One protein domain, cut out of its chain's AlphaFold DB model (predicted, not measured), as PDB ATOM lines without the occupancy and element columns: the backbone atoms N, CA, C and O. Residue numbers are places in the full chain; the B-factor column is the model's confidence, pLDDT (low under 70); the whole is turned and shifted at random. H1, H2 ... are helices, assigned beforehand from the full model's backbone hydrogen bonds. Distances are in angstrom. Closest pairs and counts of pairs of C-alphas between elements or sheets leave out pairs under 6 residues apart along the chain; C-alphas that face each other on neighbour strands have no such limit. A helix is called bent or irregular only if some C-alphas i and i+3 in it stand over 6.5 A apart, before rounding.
ATOM      1  N   ALA A  55      32.902 -27.740 -21.053       84.94
ATOM      2  CA  ALA A  55      34.208 -27.205 -21.420       84.94
ATOM      3  C   ALA A  55      34.231 -26.695 -22.873       84.94
ATOM      4  O   ALA A  55      34.767 -25.614 -23.135       84.94
ATOM      5  N   HIS A  56      33.626 -27.419 -23.820       85.75
ATOM      6  CA  HIS A  56      33.506 -26.971 -25.211       85.75
ATOM      7  C   HIS A  56      32.662 -25.700 -25.344       85.75
ATOM      8  O   HIS A  56      33.074 -24.773 -26.047       85.75
ATOM      9  N   ALA A  57      31.527 -25.626 -24.645       89.50
ATOM     10  CA  ALA A  57      30.688 -24.431 -24.623       89.50
ATOM     11  C   ALA A  57      31.466 -23.215 -24.090       89.50
ATOM     12  O   ALA A  57      31.459 -22.153 -24.714       89.50
ATOM     13  N   SER A  58      32.224 -23.392 -23.005       89.75
ATOM     14  CA  SER A  58      33.060 -22.339 -22.413       89.75
ATOM     15  C   SER A  58      34.171 -21.862 -23.360       89.75
ATOM     16  O   SER A  58      34.412 -20.662 -23.492       89.75
ATOM     17  N   ILE A  59      34.827 -22.786 -24.074       86.88
ATOM     18  CA  ILE A  59      35.835 -22.454 -25.095       86.88
ATOM     19  C   ILE A  59      35.209 -21.670 -26.254       86.88
ATOM     20  O   ILE A  59      35.813 -20.708 -26.731       86.88
ATOM     21  N   ASN A  60      34.029 -22.077 -26.727       85.88
ATOM     22  CA  ASN A  60      33.338 -21.386 -27.814       85.88
ATOM     23  C   ASN A  60      32.924 -19.975 -27.396       85.88
ATOM     24  O   ASN A  60      33.222 -19.031 -28.124       85.88
ATOM     25  N   ARG A  61      32.387 -19.807 -26.182       92.00
ATOM     26  CA  ARG A  61      32.056 -18.490 -25.631       92.00
ATOM     27  C   ARG A  61      33.269 -17.559 -25.571       92.00
ATOM     28  O   ARG A  61      33.179 -16.409 -25.986       92.00
ATOM     29  N   TYR A  62      34.420 -18.060 -25.119       90.38
ATOM     30  CA  TYR A  62      35.668 -17.291 -25.129       90.38
ATOM     31  C   TYR A  62      36.098 -16.883 -26.545       90.38
ATOM     32  O   TYR A  62      36.484 -15.735 -26.758       90.38
ATOM     33  N   LYS A  63      36.011 -17.789 -27.530       85.88
ATOM     34  CA  LYS A  63      36.324 -17.468 -28.935       85.88
ATOM     35  C   LYS A  63      35.398 -16.389 -29.497       85.88
ATOM     36  O   LYS A  63      35.880 -15.492 -30.181       85.88
ATOM     37  N   GLU A  64      34.104 -16.467 -29.201       82.88
ATOM     38  CA  GLU A  64      33.119 -15.456 -29.597       82.88
ATOM     39  C   GLU A  64      33.442 -14.087 -28.984       82.88
ATOM     40  O   GLU A  64      33.455 -13.090 -29.703       82.88
ATOM     41  N   SER A  65      33.789 -14.036 -27.693       88.81
ATOM     42  CA  SER A  65      34.223 -12.802 -27.022       88.81
ATOM     43  C   SER A  65      35.491 -12.206 -27.640       88.81
ATOM     44  O   SER A  65      35.553 -11.000 -27.870       88.81
ATOM     45  N   VAL A  66      36.492 -13.035 -27.962       89.00
ATOM     46  CA  VAL A  66      37.710 -12.585 -28.661       89.00
ATOM     47  C   VAL A  66      37.368 -12.011 -30.038       89.00
ATOM     48  O   VAL A  66      37.809 -10.910 -30.360       89.00
ATOM     49  N   ALA A  67      36.551 -12.710 -30.829       78.69
ATOM     50  CA  ALA A  67      36.142 -12.235 -32.149       78.69
ATOM     51  C   ALA A  67      35.386 -10.900 -32.053       78.69
ATOM     52  O   ALA A  67      35.702  -9.952 -32.769       78.69
ATOM     53  N   LEU A  68      34.436 -10.781 -31.120       82.25
ATOM     54  CA  LEU A  68      33.691  -9.543 -30.898       82.25
ATOM     55  C   LEU A  68      34.606  -8.386 -30.465       82.25
ATOM     56  O   LEU A  68      34.430  -7.259 -30.931       82.25
ATOM     57  N   PHE A  69      35.594  -8.652 -29.606       91.69
ATOM     58  CA  PHE A  69      36.608  -7.669 -29.228       91.69
ATOM     59  C   PHE A  69      37.387  -7.165 -30.447       91.69
ATOM     60  O   PHE A  69      37.531  -5.955 -30.616       91.69
ATOM     61  N   GLU A  70      37.867  -8.064 -31.311       82.00
ATOM     62  CA  GLU A  70      38.625  -7.695 -32.512       82.00
ATOM     63  C   GLU A  70      37.797  -6.825 -33.463       82.00
ATOM     64  O   GLU A  70      38.310  -5.851 -34.019       82.00
ATOM     65  N   VAL A  71      36.504  -7.129 -33.613       77.69
ATOM     66  CA  VAL A  71      35.563  -6.313 -34.391       77.69
ATOM     67  C   VAL A  71      35.412  -4.919 -33.791       77.69
ATOM     68  O   VAL A  71      35.598  -3.931 -34.501       77.69
ATOM     69  N   LYS A  72      35.129  -4.818 -32.487       86.25
ATOM     70  CA  LYS A  72      34.984  -3.526 -31.796       86.25
ATOM     71  C   LYS A  72      36.264  -2.693 -31.878       86.25
ATOM     72  O   LYS A  72      36.197  -1.509 -32.203       86.25
ATOM     73  N   HIS A  73      37.422  -3.319 -31.661       90.25
ATOM     74  CA  HIS A  73      38.720  -2.663 -31.779       90.25
ATOM     75  C   HIS A  73      38.948  -2.139 -33.197       90.25
ATOM     76  O   HIS A  73      39.370  -0.996 -33.366       90.25
ATOM     77  N   ARG A  74      38.656  -2.943 -34.227       84.25
ATOM     78  CA  ARG A  74      38.802  -2.533 -35.628       84.25
ATOM     79  C   ARG A  74      37.893  -1.360 -35.968       84.25
ATOM     80  O   ARG A  74      38.382  -0.385 -36.523       84.25
ATOM     81  N   VAL A  75      36.611  -1.430 -35.599       79.69
ATOM     82  CA  VAL A  75      35.650  -0.339 -35.825       79.69
ATOM     83  C   VAL A  75      36.144   0.940 -35.158       79.69
ATOM     84  O   VAL A  75      36.306   1.939 -35.845       79.69
ATOM     85  N   ALA A  76      36.467   0.909 -33.862       90.81
ATOM     86  CA  ALA A  76      36.962   2.084 -33.143       90.81
ATOM     87  C   ALA A  76      38.257   2.651 -33.757       90.81
ATOM     88  O   ALA A  76      38.423   3.866 -33.849       90.81
ATOM     89  N   SER A  77      39.158   1.774 -34.214       88.88
ATOM     90  CA  SER A  77      40.399   2.176 -34.890       88.88
ATOM     91  C   SER A  77      40.131   2.843 -36.241       88.88
ATOM     92  O   SER A  77      40.780   3.835 -36.553       88.88
ATOM     93  N   GLN A  78      39.168   2.333 -37.018       81.62
ATOM     94  CA  GLN A  78      38.761   2.933 -38.290       81.62
ATOM     95  C   GLN A  78      38.158   4.321 -38.070       81.62
ATOM     96  O   GLN A  78      38.606   5.272 -38.698       81.62
ATOM     97  N   LYS A  79      37.236   4.456 -37.105       87.50
ATOM     98  CA  LYS A  79      36.644   5.752 -36.742       87.50
ATOM     99  C   LYS A  79      37.706   6.800 -36.425       87.50
ATOM    100  O   LYS A  79      37.621   7.957 -36.826       87.50
ATOM    101  N   LEU A  80      38.732   6.387 -35.677       94.38
ATOM    102  CA  LEU A  80      39.839   7.263 -35.317       94.38
ATOM    103  C   LEU A  80      40.664   7.644 -36.551       94.38
ATOM    104  O   LEU A  80      41.017   8.811 -36.693       94.38
ATOM    105  N   ALA A  81      40.947   6.686 -37.436       85.44
ATOM    106  CA  ALA A  81      41.660   6.942 -38.684       85.44
ATOM    107  C   ALA A  81      40.905   7.938 -39.579       85.44
ATOM    108  O   ALA A  81      41.524   8.856 -40.108       85.44
ATOM    109  N   ASP A  82      39.579   7.824 -39.684       80.50
ATOM    110  CA  ASP A  82      38.749   8.735 -40.481       80.50
ATOM    111  C   ASP A  82      38.826  10.178 -39.953       80.50
ATOM    112  O   ASP A  82      39.036  11.116 -40.726       80.50
ATOM    113  N   VAL A  83      38.764  10.372 -38.627       91.56
ATOM    114  CA  VAL A  83      38.959  11.701 -38.017       91.56
ATOM    115  C   VAL A  83      40.391  12.213 -38.221       91.56
ATOM    116  O   VAL A  83      40.587  13.396 -38.486       91.56
ATOM    117  N   GLN A  84      41.406  11.347 -38.128       93.88
ATOM    118  CA  GLN A  84      42.803  11.733 -38.368       93.88
ATOM    119  C   GLN A  84      43.064  12.142 -39.822       93.88
ATOM    120  O   GLN A  84      43.828  13.077 -40.048       93.88
ATOM    121  N   ASN A  85      42.421  11.487 -40.789       82.12
ATOM    122  CA  ASN A  85      42.490  11.879 -42.195       82.12
ATOM    123  C   ASN A  85      41.857  13.262 -42.400       82.12
ATOM    124  O   ASN A  85      42.499  14.136 -42.973       82.12
ATOM    125  N   ALA A  86      40.668  13.504 -41.836       84.56
ATOM    126  CA  ALA A  86      40.017  14.815 -41.899       84.56
ATOM    127  C   ALA A  86      40.857  15.932 -41.246       84.56
ATOM    128  O   ALA A  86      40.913  17.046 -41.763       84.56
ATOM    129  N   LEU A  87      41.542  15.640 -40.134       95.44
ATOM    130  CA  LEU A  87      42.517  16.555 -39.526       95.44
ATOM    131  C   LEU A  87      43.711  16.829 -40.451       95.44
ATOM    132  O   LEU A  87      44.141  17.975 -40.556       95.44
ATOM    133  N   GLY A  88      44.237  15.800 -41.122       87.44
ATOM    134  CA  GLY A  88      45.335  15.932 -42.082       87.44
ATOM    135  C   GLY A  88      44.964  16.808 -43.277       87.44
ATOM    136  O   GLY A  88      45.685  17.752 -43.590       87.44
ATOM    137  N   ASP A  89      43.804  16.554 -43.881       83.62
ATOM    138  CA  ASP A  89      43.273  17.336 -45.000       83.62
ATOM    139  C   ASP A  89      43.017  18.807 -44.589       83.62
ATOM    140  O   ASP A  89      43.346  19.737 -45.327       83.62
ATOM    141  N   ALA A  90      42.500  19.041 -43.375       92.25
ATOM    142  CA  ALA A  90      42.295  20.385 -42.831       92.25
ATOM    143  C   ALA A  90      43.630  21.105 -42.562       92.25
ATOM    144  O   ALA A  90      43.755  22.305 -42.818       92.25
ATOM    145  N   GLY A  91      44.636  20.374 -42.072       94.81
ATOM    146  CA  GLY A  91      45.993  20.876 -41.870       94.81
ATOM    147  C   GLY A  91      46.670  21.287 -43.179       94.81
ATOM    148  O   GLY A  91      47.256  22.367 -43.239       94.81
ATOM    149  N   LEU A  92      46.523  20.483 -44.237       89.44
ATOM    150  CA  LEU A  92      47.019  20.815 -45.577       89.44
ATOM    151  C   LEU A  92      46.375  22.098 -46.114       89.44
ATOM    152  O   LEU A  92      47.086  22.991 -46.562       89.44
ATOM    153  N   LEU A  93      45.052  22.251 -45.993       91.38
ATOM    154  CA  LEU A  93      44.365  23.483 -46.404       91.38
ATOM    155  C   LEU A  93      44.859  24.719 -45.624       91.38
ATOM    156  O   LEU A  93      45.024  25.807 -46.186       91.38
ATOM    157  N   LEU A  94      45.104  24.572 -44.321       96.19
ATOM    158  CA  LEU A  94      45.639  25.649 -43.486       96.19
ATOM    159  C   LEU A  94      47.063  26.066 -43.906       96.19
ATOM    160  O   LEU A  94      47.386  27.260 -43.856       96.19
ATOM    161  N   GLU A  95      47.894  25.106 -44.318       94.12
ATOM    162  CA  GLU A  95      49.245  25.338 -44.846       94.12
ATOM    163  C   GLU A  95      49.199  25.989 -46.235       94.12
ATOM    164  O   GLU A  95      49.814  27.033 -46.446       94.12
ATOM    165  N   GLU A  96      48.413  25.444 -47.166       90.88
ATOM    166  CA  GLU A  96      48.298  25.954 -48.539       90.88
ATOM    167  C   GLU A  96      47.698  27.363 -48.612       90.88
ATOM    168  O   GLU A  96      48.041  28.142 -49.503       90.88
ATOM    169  N   SER A  97      46.824  27.720 -47.667       94.94
ATOM    170  CA  SER A  97      46.243  29.066 -47.568       94.94
ATOM    171  C   SER A  97      47.219  30.130 -47.045       94.94
ATOM    172  O   SER A  97      46.879  31.321 -47.035       94.94
ATOM    173  N   ASP A  98      48.429  29.751 -46.613       95.75
ATOM    174  CA  ASP A  98      49.433  30.697 -46.132       95.75
ATOM    175  C   ASP A  98      49.859  31.692 -47.216       95.75
ATOM    176  O   ASP A  98      50.202  31.330 -48.339       95.75
ATOM    177  N   GLY A  99      49.780  32.984 -46.891       93.69
ATOM    178  CA  GLY A  99      50.049  34.068 -47.838       93.69
ATOM    179  C   GLY A  99      49.038  34.210 -48.986       93.69
ATOM    180  O   GLY A  99      49.175  35.145 -49.773       93.69
ATOM    181  N   GLN A 100      48.026  33.339 -49.083       92.62
ATOM    182  CA  GLN A 100      46.993  33.421 -50.120       92.62
ATOM    183  C   GLN A 100      45.759  34.210 -49.680       92.62
ATOM    184  O   GLN A 100      45.049  34.727 -50.531       92.62
ATOM    185  N   VAL A 101      45.488  34.324 -48.376       92.75
ATOM    186  CA  VAL A 101      44.333  35.070 -47.851       92.75
ATOM    187  C   VAL A 101      44.720  36.487 -47.427       92.75
ATOM    188  O   VAL A 101      45.737  36.696 -46.768       92.75
ATOM    189  N   GLY A 102      43.888  37.474 -47.775       85.00
ATOM    190  CA  GLY A 102      44.078  38.867 -47.345       85.00
ATOM    191  C   GLY A 102      43.728  39.120 -45.871       85.00
ATOM    192  O   GLY A 102      44.234  40.074 -45.283       85.00
ATOM    193  N   ASP A 103      42.889  38.264 -45.277       85.38
ATOM    194  CA  ASP A 103      42.510  38.280 -43.860       85.38
ATOM    195  C   ASP A 103      42.849  36.929 -43.208       85.38
ATOM    196  O   ASP A 103      42.422  35.871 -43.672       85.38
ATOM    197  N   SER A 104      43.616  36.962 -42.116       93.12
ATOM    198  CA  SER A 104      44.018  35.772 -41.360       93.12
ATOM    199  C   SER A 104      42.892  35.175 -40.509       93.12
ATOM    200  O   SER A 104      43.073  34.090 -39.960       93.12
ATOM    201  N   GLY A 105      41.743  35.853 -40.382       96.06
ATOM    202  CA  GLY A 105      40.618  35.406 -39.557       96.06
ATOM    203  C   GLY A 105      40.131  33.991 -39.889       96.06
ATOM    204  O   GLY A 105      40.030  33.159 -38.990       96.06
ATOM    205  N   ALA A 106      39.898  33.680 -41.170       95.31
ATOM    206  CA  ALA A 106      39.423  32.354 -41.588       95.31
ATOM    207  C   ALA A 106      40.429  31.239 -41.245       95.31
ATOM    208  O   ALA A 106      40.049  30.200 -40.705       95.31
ATOM    209  N   ARG A 107      41.725  31.504 -41.459       97.00
ATOM    210  CA  ARG A 107      42.810  30.578 -41.107       97.00
ATOM    211  C   ARG A 107      42.896  30.341 -39.604       97.00
ATOM    212  O   ARG A 107      43.056  29.199 -39.188       97.00
ATOM    213  N   GLN A 108      42.754  31.389 -38.790       97.69
ATOM    214  CA  GLN A 108      42.749  31.245 -37.333       97.69
ATOM    215  C   GLN A 108      41.579  30.371 -36.864       97.69
ATOM    216  O   GLN A 108      41.780  29.480 -36.046       97.69
ATOM    217  N   VAL A 109      40.381  30.563 -37.427       97.12
ATOM    218  CA  VAL A 109      39.204  29.743 -37.093       97.12
ATOM    219  C   VAL A 109      39.420  28.270 -37.463       97.12
ATOM    220  O   VAL A 109      39.049  27.390 -36.687       97.12
ATOM    221  N   LEU A 110      40.045  27.979 -38.612       97.38
ATOM    222  CA  LEU A 110      40.409  26.608 -38.987       97.38
ATOM    223  C   LEU A 110      41.469  26.012 -38.051       97.38
ATOM    224  O   LEU A 110      41.310  24.879 -37.604       97.38
ATOM    225  N   ALA A 111      42.508  26.774 -37.705       98.12
ATOM    226  CA  ALA A 111      43.542  26.341 -36.766       98.12
ATOM    227  C   ALA A 111      42.963  26.006 -35.379       98.12
ATOM    228  O   ALA A 111      43.280  24.961 -34.809       98.12
ATOM    229  N   ASP A 112      42.068  26.851 -34.864       98.00
ATOM    230  CA  ASP A 112      41.393  26.632 -33.583       98.00
ATOM    231  C   ASP A 112      40.494  25.382 -33.630       98.00
ATOM    232  O   ASP A 112      40.451  24.607 -32.671       98.00
ATOM    233  N   ALA A 113      39.805  25.147 -34.753       97.81
ATOM    234  CA  ALA A 113      38.975  23.961 -34.949       97.81
ATOM    235  C   ALA A 113      39.802  22.666 -35.007       97.81
ATOM    236  O   ALA A 113      39.419  21.677 -34.377       97.81
ATOM    237  N   ILE A 114      40.947  22.678 -35.701       98.19
ATOM    238  CA  ILE A 114      41.908  21.563 -35.721       98.19
ATOM    239  C   ILE A 114      42.364  21.251 -34.292       98.19
ATOM    240  O   ILE A 114      42.206  20.119 -33.837       98.19
ATOM    241  N   ALA A 115      42.835  22.260 -33.552       98.19
ATOM    242  CA  ALA A 115      43.310  22.083 -32.181       98.19
ATOM    243  C   ALA A 115      42.216  21.542 -31.239       98.19
ATOM    244  O   ALA A 115      42.484  20.692 -30.386       98.19
ATOM    245  N   ALA A 116      40.969  21.999 -31.400       97.88
ATOM    246  CA  ALA A 116      39.837  21.505 -30.623       97.88
ATOM    247  C   ALA A 116      39.528  20.027 -30.920       97.88
ATOM    248  O   ALA A 116      39.339  19.243 -29.990       97.88
ATOM    249  N   VAL A 117      39.511  19.624 -32.195       98.06
ATOM    250  CA  VAL A 117      39.264  18.223 -32.575       98.06
ATOM    251  C   VAL A 117      40.415  17.318 -32.130       98.06
ATOM    252  O   VAL A 117      40.154  16.231 -31.618       98.06
ATOM    253  N   GLU A 118      41.671  17.761 -32.234       98.06
ATOM    254  CA  GLU A 118      42.831  17.030 -31.704       98.06
ATOM    255  C   GLU A 118      42.723  16.781 -30.193       98.06
ATOM    256  O   GLU A 118      43.003  15.672 -29.721       98.06
ATOM    257  N   ALA A 119      42.286  17.790 -29.434       97.75
ATOM    258  CA  ALA A 119      42.048  17.661 -28.002       97.75
ATOM    259  C   ALA A 119      40.915  16.665 -27.698       97.75
ATOM    260  O   ALA A 119      41.075  15.808 -26.824       97.75
ATOM    261  N   ASP A 120      39.811  16.721 -28.452       97.44
ATOM    262  CA  ASP A 120      38.664  15.821 -28.288       97.44
ATOM    263  C   ASP A 120      39.026  14.349 -28.570       97.44
ATOM    264  O   ASP A 120      38.556  13.450 -27.867       97.44
ATOM    265  N   ILE A 121      39.895  14.074 -29.555       97.62
ATOM    266  CA  ILE A 121      40.307  12.696 -29.883       97.62
ATOM    267  C   ILE A 121      41.465  12.166 -29.034       97.62
ATOM    268  O   ILE A 121      41.743  10.965 -29.087       97.62
ATOM    269  N   ALA A 122      42.139  12.999 -28.236       97.25
ATOM    270  CA  ALA A 122      43.288  12.568 -27.435       97.25
ATOM    271  C   ALA A 122      42.922  11.442 -26.446       97.25
ATOM    272  O   ALA A 122      43.647  10.447 -26.331       97.25
ATOM    273  N   GLY A 123      41.768  11.568 -25.782       96.12
ATOM    274  CA  GLY A 123      41.220  10.550 -24.880       96.12
ATOM    275  C   GLY A 123      40.883   9.241 -25.606       96.12
ATOM    276  O   GLY A 123      41.469   8.204 -25.271       96.12
ATOM    277  N   PRO A 124      40.004   9.265 -26.628       97.06
ATOM    278  CA  PRO A 124      39.685   8.091 -27.437       97.06
ATOM    279  C   PRO A 124      40.908   7.389 -28.034       97.06
ATOM    280  O   PRO A 124      41.024   6.168 -27.932       97.06
ATOM    281  N   LYS A 125      41.872   8.146 -28.573       96.00
ATOM    282  CA  LYS A 125      43.129   7.613 -29.116       96.00
ATOM    283  C   LYS A 125      43.915   6.816 -28.075       96.00
ATOM    284  O   LYS A 125      44.357   5.700 -28.353       96.00
ATOM    285  N   GLY A 126      44.066   7.361 -26.866       95.25
ATOM    286  CA  GLY A 126      44.716   6.663 -25.755       95.25
ATOM    287  C   GLY A 126      43.936   5.430 -25.285       95.25
ATOM    288  O   GLY A 126      44.529   4.378 -25.033       95.25
ATOM    289  N   GLY A 127      42.606   5.530 -25.211       94.75
ATOM    290  CA  GLY A 127      41.722   4.432 -24.817       94.75
ATOM    291  C   GLY A 127      41.767   3.248 -25.786       94.75
ATOM    292  O   GLY A 127      41.952   2.112 -25.352       94.75
ATOM    293  N   ILE A 128      41.697   3.501 -27.097       94.25
ATOM    294  CA  ILE A 128      41.803   2.452 -28.125       94.25
ATOM    295  C   ILE A 128      43.171   1.765 -28.042       94.25
ATOM    296  O   ILE A 128      43.236   0.545 -27.935       94.25
ATOM    297  N   ALA A 129      44.267   2.531 -27.999       93.31
ATOM    298  CA  ALA A 129      45.621   1.969 -27.985       93.31
ATOM    299  C   ALA A 129      45.963   1.175 -26.707       93.31
ATOM    300  O   ALA A 129      46.817   0.277 -26.725       93.31
ATOM    301  N   SER A 130      45.340   1.524 -25.578       94.75
ATOM    302  CA  SER A 130      45.545   0.847 -24.290       94.75
ATOM    303  C   SER A 130      44.655  -0.382 -24.103       94.75
ATOM    304  O   SER A 130      45.041  -1.296 -23.370       94.75
ATOM    305  N   THR A 131      43.524  -0.448 -24.802       94.31
ATOM    306  CA  THR A 131      42.594  -1.577 -24.754       94.31
ATOM    307  C   THR A 131      43.183  -2.770 -25.501       94.31
ATOM    308  O   THR A 131      43.212  -2.821 -26.727       94.31
ATOM    309  N   LYS A 132      43.691  -3.748 -24.750       93.50
ATOM    310  CA  LYS A 132      44.347  -4.945 -25.288       93.50
ATOM    311  C   LYS A 132      43.688  -6.193 -24.736       93.50
ATOM    312  O   LYS A 132      43.276  -6.214 -23.578       93.50
ATOM    313  N   LEU A 133      43.674  -7.253 -25.542       91.56
ATOM    314  CA  LEU A 133      43.324  -8.577 -25.041       91.56
ATOM    315  C   LEU A 133      44.244  -8.945 -23.862       91.56
ATOM    316  O   LEU A 133      45.457  -8.689 -23.928       91.56
ATOM    317  N   PRO A 134      43.700  -9.564 -22.799       88.06
ATOM    318  CA  PRO A 134      44.509 -10.142 -21.737       88.06
ATOM    319  C   PRO A 134      45.577 -11.070 -22.321       88.06
ATOM    320  O   PRO A 134      45.326 -11.837 -23.253       88.06
ATOM    321  N   LYS A 135      46.801 -10.991 -21.794       88.88
ATOM    322  CA  LYS A 135      47.897 -11.840 -22.267       88.88
ATOM    323  C   LYS A 135      47.706 -13.275 -21.791       88.88
ATOM    324  O   LYS A 135      47.455 -13.511 -20.613       88.88
ATOM    325  N   GLY A 136      47.989 -14.214 -22.690       81.50
ATOM    326  CA  GLY A 136      47.987 -15.642 -22.395       81.50
ATOM    327  C   GLY A 136      46.630 -16.287 -22.645       81.50
ATOM    328  O   GLY A 136      45.577 -15.681 -22.474       81.50
ATOM    329  N   ARG A 137      46.669 -17.547 -23.075       81.56
ATOM    330  CA  ARG A 137      45.467 -18.372 -23.170       81.56
ATOM    331  C   ARG A 137      45.062 -18.784 -21.749       81.56
ATOM    332  O   ARG A 137      45.962 -19.152 -20.988       81.56
ATOM    333  N   PRO A 138      43.764 -18.764 -21.394       85.44
ATOM    334  CA  PRO A 138      43.303 -19.320 -20.127       85.44
ATOM    335  C   PRO A 138      43.859 -20.732 -19.940       85.44
ATOM    336  O   PRO A 138      43.920 -21.512 -20.901       85.44
ATOM    337  N   GLY A 139      44.313 -21.050 -18.729       79.31
ATOM    338  CA  GLY A 139      44.781 -22.392 -18.424       79.31
ATOM    339  C   GLY A 139      43.619 -23.366 -18.580       79.31
ATOM    340  O   GLY A 139      42.541 -23.143 -18.044       79.31
ATOM    341  N   SER A 140      43.814 -24.452 -19.324       67.75
ATOM    342  CA  SER A 140      42.833 -25.533 -19.353       67.75
ATOM    343  C   SER A 140      43.207 -26.539 -18.275       67.75
ATOM    344  O   SER A 140      44.088 -27.374 -18.496       67.75
ATOM    345  N   THR A 141      42.566 -26.477 -17.109       76.62
ATOM    346  CA  THR A 141      42.583 -27.634 -16.215       76.62
ATOM    347  C   THR A 141      41.326 -28.438 -16.488       76.62
ATOM    348  O   THR A 141      40.223 -27.933 -16.364       76.62
ATOM    349  N   TRP A 142      41.479 -29.705 -16.877       64.81
ATOM    350  CA  TRP A 142      40.348 -30.600 -17.165       64.81
ATOM    351  C   TRP A 142      39.286 -30.611 -16.038       64.81
ATOM    352  O   TRP A 142      38.104 -30.820 -16.287       64.81
ATOM    353  N   PHE A 143      39.702 -30.336 -14.798       72.94
ATOM    354  CA  PHE A 143      38.838 -30.337 -13.622       72.94
ATOM    355  C   PHE A 143      38.011 -29.057 -13.419       72.94
ATOM    356  O   PHE A 143      37.082 -29.091 -12.616       72.94
ATOM    357  N   ASP A 144      38.308 -27.947 -14.103       83.25
ATOM    358  CA  ASP A 144      37.579 -26.682 -13.907       83.25
ATOM    359  C   ASP A 144      36.334 -26.531 -14.792       83.25
ATOM    360  O   ASP A 144      35.621 -25.534 -14.677       83.25
ATOM    361  N   GLY A 145      36.057 -27.503 -15.672       82.56
ATOM    362  CA  GLY A 145      34.904 -27.467 -16.578       82.56
ATOM    363  C   GLY A 145      34.903 -26.267 -17.533       82.56
ATOM    364  O   GLY A 145      33.851 -25.892 -18.036       82.56
ATOM    365  N   GLY A 146      36.056 -25.631 -17.765       88.06
ATOM    366  CA  GLY A 146      36.169 -24.437 -18.595       88.06
ATOM    367  C   GLY A 146      35.913 -23.118 -17.862       88.06
ATOM    368  O   GLY A 146      35.868 -22.079 -18.519       88.06
ATOM    369  N   ALA A 147      35.803 -23.105 -16.527       91.19
ATOM    370  CA  ALA A 147      35.530 -21.888 -15.754       91.19
ATOM    371  C   ALA A 147      36.514 -20.738 -16.052       91.19
ATOM    372  O   ALA A 147      36.104 -19.581 -16.132       91.19
ATOM    373  N   GLN A 148      37.795 -21.043 -16.303       88.62
ATOM    374  CA  GLN A 148      38.789 -20.026 -16.675       88.62
ATOM    375  C   GLN A 148      38.494 -19.370 -18.033       88.62
ATOM    376  O   GLN A 148      38.777 -18.186 -18.207       88.62
ATOM    377  N   PHE A 149      37.914 -20.107 -18.989       90.88
ATOM    378  CA  PHE A 149      37.491 -19.545 -20.275       90.88
ATOM    379  C   PHE A 149      36.298 -18.608 -20.109       90.88
ATOM    380  O   PHE A 149      36.299 -17.550 -20.726       90.88
ATOM    381  N   LEU A 150      35.331 -18.949 -19.248       93.19
ATOM    382  CA  LEU A 150      34.199 -18.068 -18.945       93.19
ATOM    383  C   LEU A 150      34.660 -16.782 -18.256       93.19
ATOM    384  O   LEU A 150      34.343 -15.699 -18.728       93.19
ATOM    385  N   THR A 151      35.505 -16.877 -17.222       93.50
ATOM    386  CA  THR A 151      36.074 -15.686 -16.564       93.50
ATOM    387  C   THR A 151      36.871 -14.815 -17.538       93.50
ATOM    388  O   THR A 151      36.795 -13.589 -17.486       93.50
ATOM    389  N   ALA A 152      37.635 -15.427 -18.447       91.62
ATOM    390  CA  ALA A 152      38.355 -14.682 -19.474       91.62
ATOM    391  C   ALA A 152      37.412 -14.042 -20.505       91.62
ATOM    392  O   ALA A 152      37.663 -12.914 -20.918       91.62
ATOM    393  N   ALA A 153      36.336 -14.729 -20.899       93.69
ATOM    394  CA  ALA A 153      35.304 -14.192 -21.784       93.69
ATOM    395  C   ALA A 153      34.615 -12.977 -21.146       93.69
ATOM    396  O   ALA A 153      34.573 -11.920 -21.765       93.69
ATOM    397  N   ASP A 154      34.194 -13.082 -19.883       96.12
ATOM    398  CA  ASP A 154      33.590 -11.978 -19.128       96.12
ATOM    399  C   ASP A 154      34.558 -10.794 -18.985       96.12
ATOM    400  O   ASP A 154      34.171  -9.636 -19.135       96.12
ATOM    401  N   SER A 155      35.847 -11.073 -18.751       95.19
ATOM    402  CA  SER A 155      36.879 -10.034 -18.706       95.19
ATOM    403  C   SER A 155      37.073  -9.333 -20.050       95.19
ATOM    404  O   SER A 155      37.385  -8.145 -20.041       95.19
ATOM    405  N   ILE A 156      36.946 -10.041 -21.178       94.06
ATOM    406  CA  ILE A 156      37.034  -9.456 -22.524       94.06
ATOM    407  C   ILE A 156      35.770  -8.652 -22.833       94.06
ATOM    408  O   ILE A 156      35.868  -7.532 -23.329       94.06
ATOM    409  N   ASP A 157      34.597  -9.186 -22.504       93.88
ATOM    410  CA  ASP A 157      33.310  -8.531 -22.738       93.88
ATOM    411  C   ASP A 157      33.149  -7.253 -21.900       93.88
ATOM    412  O   ASP A 157      32.488  -6.311 -22.336       93.88
ATOM    413  N   GLY A 158      33.795  -7.200 -20.730       95.00
ATOM    414  CA  GLY A 158      33.885  -6.011 -19.885       95.00
ATOM    415  C   GLY A 158      34.851  -4.931 -20.384       95.00
ATOM    416  O   GLY A 158      34.897  -3.854 -19.789       95.00
ATOM    417  N   LEU A 159      35.628  -5.175 -21.451       94.06
ATOM    418  CA  LEU A 159      36.477  -4.144 -22.051       94.06
ATOM    419  C   LEU A 159      35.607  -3.127 -22.796       94.06
ATOM    420  O   LEU A 159      34.898  -3.451 -23.751       94.06
ATOM    421  N   VAL A 160      35.688  -1.873 -22.357       95.38
ATOM    422  CA  VAL A 160      34.943  -0.753 -22.935       95.38
ATOM    423  C   VAL A 160      35.852   0.007 -23.891       95.38
ATOM    424  O   VAL A 160      36.915   0.487 -23.500       95.38
ATOM    425  N   PHE A 161      35.415   0.140 -25.141       92.69
ATOM    426  CA  PHE A 161      36.052   1.034 -26.101       92.69
ATOM    427  C   PHE A 161      35.505   2.448 -25.907       92.69
ATOM    428  O   PHE A 161      34.301   2.593 -25.686       92.69
ATOM    429  N   PRO A 162      36.350   3.489 -25.974       94.56
ATOM    430  CA  PRO A 162      35.866   4.857 -25.896       94.56
ATOM    431  C   PRO A 162      34.928   5.130 -27.073       94.56
ATOM    432  O   PRO A 162      35.290   4.921 -28.231       94.56
ATOM    433  N   GLU A 163      33.722   5.596 -26.766       93.88
ATOM    434  CA  GLU A 163      32.768   6.038 -27.774       93.88
ATOM    435  C   GLU A 163      33.016   7.508 -28.106       93.88
ATOM    436  O   GLU A 163      33.213   8.344 -27.222       93.88
ATOM    437  N   PHE A 164      33.010   7.820 -29.395       96.50
ATOM    438  CA  PHE A 164      33.020   9.180 -29.905       96.50
ATOM    439  C   PHE A 164      32.237   9.225 -31.214       96.50
ATOM    440  O   PHE A 164      32.135   8.229 -31.940       96.50
ATOM    441  N   ASP A 165      31.665  10.389 -31.491       95.94
ATOM    442  CA  ASP A 165      30.917  10.642 -32.714       95.94
ATOM    443  C   ASP A 165      31.873  11.186 -33.783       95.94
ATOM    444  O   ASP A 165      32.211  12.371 -33.803       95.94
ATOM    445  N   GLU A 166      32.346  10.289 -34.649       94.50
ATOM    446  CA  GLU A 166      33.246  10.624 -35.759       94.50
ATOM    447  C   GLU A 166      32.647  11.688 -36.687       94.50
ATOM    448  O   GLU A 166      33.349  12.608 -37.103       94.50
ATOM    449  N   HIS A 167      31.339  11.628 -36.952       89.00
ATOM    450  CA  HIS A 167      30.665  12.555 -37.849       89.00
ATOM    451  C   HIS A 167      30.561  13.940 -37.223       89.00
ATOM    452  O   HIS A 167      30.817  14.930 -37.905       89.00
ATOM    453  N   ALA A 168      30.246  14.024 -35.927       95.62
ATOM    454  CA  ALA A 168      30.232  15.298 -35.219       95.62
ATOM    455  C   ALA A 168      31.624  15.948 -35.192       95.62
ATOM    456  O   ALA A 168      31.730  17.157 -35.390       95.62
ATOM    457  N   LEU A 169      32.694  15.170 -34.985       96.06
ATOM    458  CA  LEU A 169      34.068  15.685 -34.999       96.06
ATOM    459  C   LEU A 169      34.492  16.168 -36.390       96.06
ATOM    460  O   LEU A 169      35.027  17.267 -36.508       96.06
ATOM    461  N   ILE A 170      34.201  15.404 -37.445       91.44
ATOM    462  CA  ILE A 170      34.479  15.815 -38.830       91.44
ATOM    463  C   ILE A 170      33.665  17.067 -39.195       91.44
ATOM    464  O   ILE A 170      34.190  18.003 -39.799       91.44
ATOM    465  N   ALA A 171      32.400  17.146 -38.772       90.94
ATOM    466  CA  ALA A 171      31.548  18.308 -39.018       90.94
ATOM    467  C   ALA A 171      32.076  19.594 -38.356       90.94
ATOM    468  O   ALA A 171      31.881  20.677 -38.912       90.94
ATOM    469  N   LYS A 172      32.789  19.501 -37.218       96.75
ATOM    470  CA  LYS A 172      33.466  20.658 -36.597       96.75
ATOM    471  C   LYS A 172      34.545  21.266 -37.503       96.75
ATOM    472  O   LYS A 172      34.801  22.460 -37.386       96.75
ATOM    473  N   LEU A 173      35.151  20.476 -38.393       96.06
ATOM    474  CA  LEU A 173      36.179  20.939 -39.335       96.06
ATOM    475  C   LEU A 173      35.577  21.507 -40.626       96.06
ATOM    476  O   LEU A 173      36.124  22.452 -41.185       96.06
ATOM    477  N   ALA A 174      34.440  20.969 -41.082       91.81
ATOM    478  CA  ALA A 174      33.866  21.289 -42.392       91.81
ATOM    479  C   ALA A 174      33.558  22.788 -42.587       91.81
ATOM    480  O   ALA A 174      33.921  23.366 -43.608       91.81
ATOM    481  N   GLY A 175      32.925  23.438 -41.604       93.00
ATOM    482  CA  GLY A 175      32.596  24.869 -41.680       93.00
ATOM    483  C   GLY A 175      33.839  25.774 -41.754       93.00
ATOM    484  O   GLY A 175      33.960  26.554 -42.700       93.00
ATOM    485  N   PRO A 176      34.782  25.666 -40.798       97.38
ATOM    486  CA  PRO A 176      36.056  26.385 -40.838       97.38
ATOM    487  C   PRO A 176      36.894  26.128 -42.099       97.38
ATOM    488  O   PRO A 176      37.495  27.062 -42.639       97.38
ATOM    489  N   ALA A 177      36.913  24.885 -42.591       94.06
ATOM    490  CA  ALA A 177      37.608  24.526 -43.824       94.06
ATOM    491  C   ALA A 177      36.984  25.236 -45.034       94.06
ATOM    492  O   ALA A 177      37.697  25.909 -45.779       94.06
ATOM    493  N   GLN A 178      35.655  25.189 -45.180       92.25
ATOM    494  CA  GLN A 178      34.957  25.889 -46.262       92.25
ATOM    495  C   GLN A 178      35.206  27.402 -46.214       92.25
ATOM    496  O   GLN A 178      35.544  27.997 -47.232       92.25
ATOM    497  N   ALA A 179      35.126  28.019 -45.030       94.06
ATOM    498  CA  ALA A 179      35.385  29.451 -44.871       94.06
ATOM    499  C   ALA A 179      36.822  29.838 -45.270       94.06
ATOM    500  O   ALA A 179      37.048  30.915 -45.824       94.06
ATOM    501  N   THR A 180      37.795  28.959 -45.015       95.25
ATOM    502  CA  THR A 180      39.191  29.159 -45.430       95.25
ATOM    503  C   THR A 180      39.339  29.030 -46.944       95.25
ATOM    504  O   THR A 180      39.961  29.893 -47.564       95.25
ATOM    505  N   ALA A 181      38.727  28.016 -47.559       92.06
ATOM    506  CA  ALA A 181      38.731  27.849 -49.012       92.06
ATOM    507  C   ALA A 181      38.077  29.046 -49.731       92.06
ATOM    508  O   ALA A 181      38.645  29.574 -50.691       92.06
ATOM    509  N   ASP A 182      36.941  29.536 -49.224       91.81
ATOM    510  CA  ASP A 182      36.249  30.715 -49.756       91.81
ATOM    511  C   ASP A 182      37.121  31.978 -49.654       91.81
ATOM    512  O   ASP A 182      37.167  32.783 -50.586       91.81
ATOM    513  N   ALA A 183      37.858  32.144 -48.549       94.44
ATOM    514  CA  ALA A 183      38.777  33.264 -48.362       94.44
ATOM    515  C   ALA A 183      39.957  33.224 -49.348       94.44
ATOM    516  O   ALA A 183      40.349  34.269 -49.873       94.44
ATOM    517  N   VAL A 184      40.504  32.035 -49.634       93.88
ATOM    518  CA  VAL A 184      41.563  31.871 -50.645       93.88
ATOM    519  C   VAL A 184      41.029  32.206 -52.038       93.88
ATOM    520  O   VAL A 184      41.657  32.971 -52.774       93.88
ATOM    521  N   ALA A 185      39.844  31.695 -52.384       92.19
ATOM    522  CA  ALA A 185      39.208  31.970 -53.669       92.19
ATOM    523  C   ALA A 185      38.912  33.470 -53.854       92.19
ATOM    524  O   ALA A 185      39.189  34.033 -54.914       92.19
ATOM    525  N   ALA A 186      38.413  34.146 -52.813       92.31
ATOM    526  CA  ALA A 186      38.136  35.584 -52.838       92.31
ATOM    527  C   ALA A 186      39.399  36.441 -53.035       92.31
ATOM    528  O   ALA A 186      39.329  37.518 -53.627       92.31
ATOM    529  N   ALA A 187      40.557  35.963 -52.576       92.31
ATOM    530  CA  ALA A 187      41.845  36.625 -52.758       92.31
ATOM    531  C   ALA A 187      42.499  36.347 -54.128       92.31
ATOM    532  O   ALA A 187      43.572  36.876 -54.419       92.31
ATOM    533  N   GLY A 188      41.858  35.546 -54.987       91.12
ATOM    534  CA  GLY A 188      42.395  35.154 -56.292       91.12
ATOM    535  C   GLY A 188      43.451  34.048 -56.221       91.12
ATOM    536  O   GLY A 188      44.140  33.804 -57.213       91.12
TER     537      GLY A 188
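Overview. This is residues 55 to 188 of the 338 residues of an uncharacterized protein of Leifsonia sp. Leaf264 (UniProt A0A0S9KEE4). A thin rod is built along one very long helix, H1: H2a and H4 pack beside its later part in an up-and-down bundle of three, each running against the one before, and short H3 packs on its beginning. The printed part has 134 residues with four named helices, H1 to H4, and no named strand: all helix, extended, with a radius of gyration of the C-alphas of 22.6 A and spans of 78 by 18 by 17 A.

Along the chain. H1, residues 55 to 96, runs 61.3 A from C-alpha 55 at (34.208, -27.205, -21.420). H2, residues 105 to 130, was assigned as one helix by its hydrogen bonds but is bent, with C-alphas 120 and 123 6.8 A apart; its arms are H2a, 105 to 120, and H2b, 123 to 130. H3 is residues 147 to 157. H4, residues 166 to 186, 30.6 A, ends at (38.136, 35.584, -52.838) and is only just irregular, with C-alphas 172 and 175 6.7 A apart.

Arrangement. H1 is the hub. Its residues 55 to 69 touch H3, closest C-alphas Tyr 62 and Ala 153, 4.6 A. H2a touches H4 at 16 degrees, a shallow tilt, opposite ways, closest C-alphas Leu 110 and Pro 176, 4.7 A. Every O i to N i+4 pair is within hydrogen-bond range in H1, H2a, H2b and H3, and 14 of 17 in H4.

Size, cuts and confidence. The printed part has no cut; the link H2 to H3 is long, and residues 140 and 142 have pLDDT under 70.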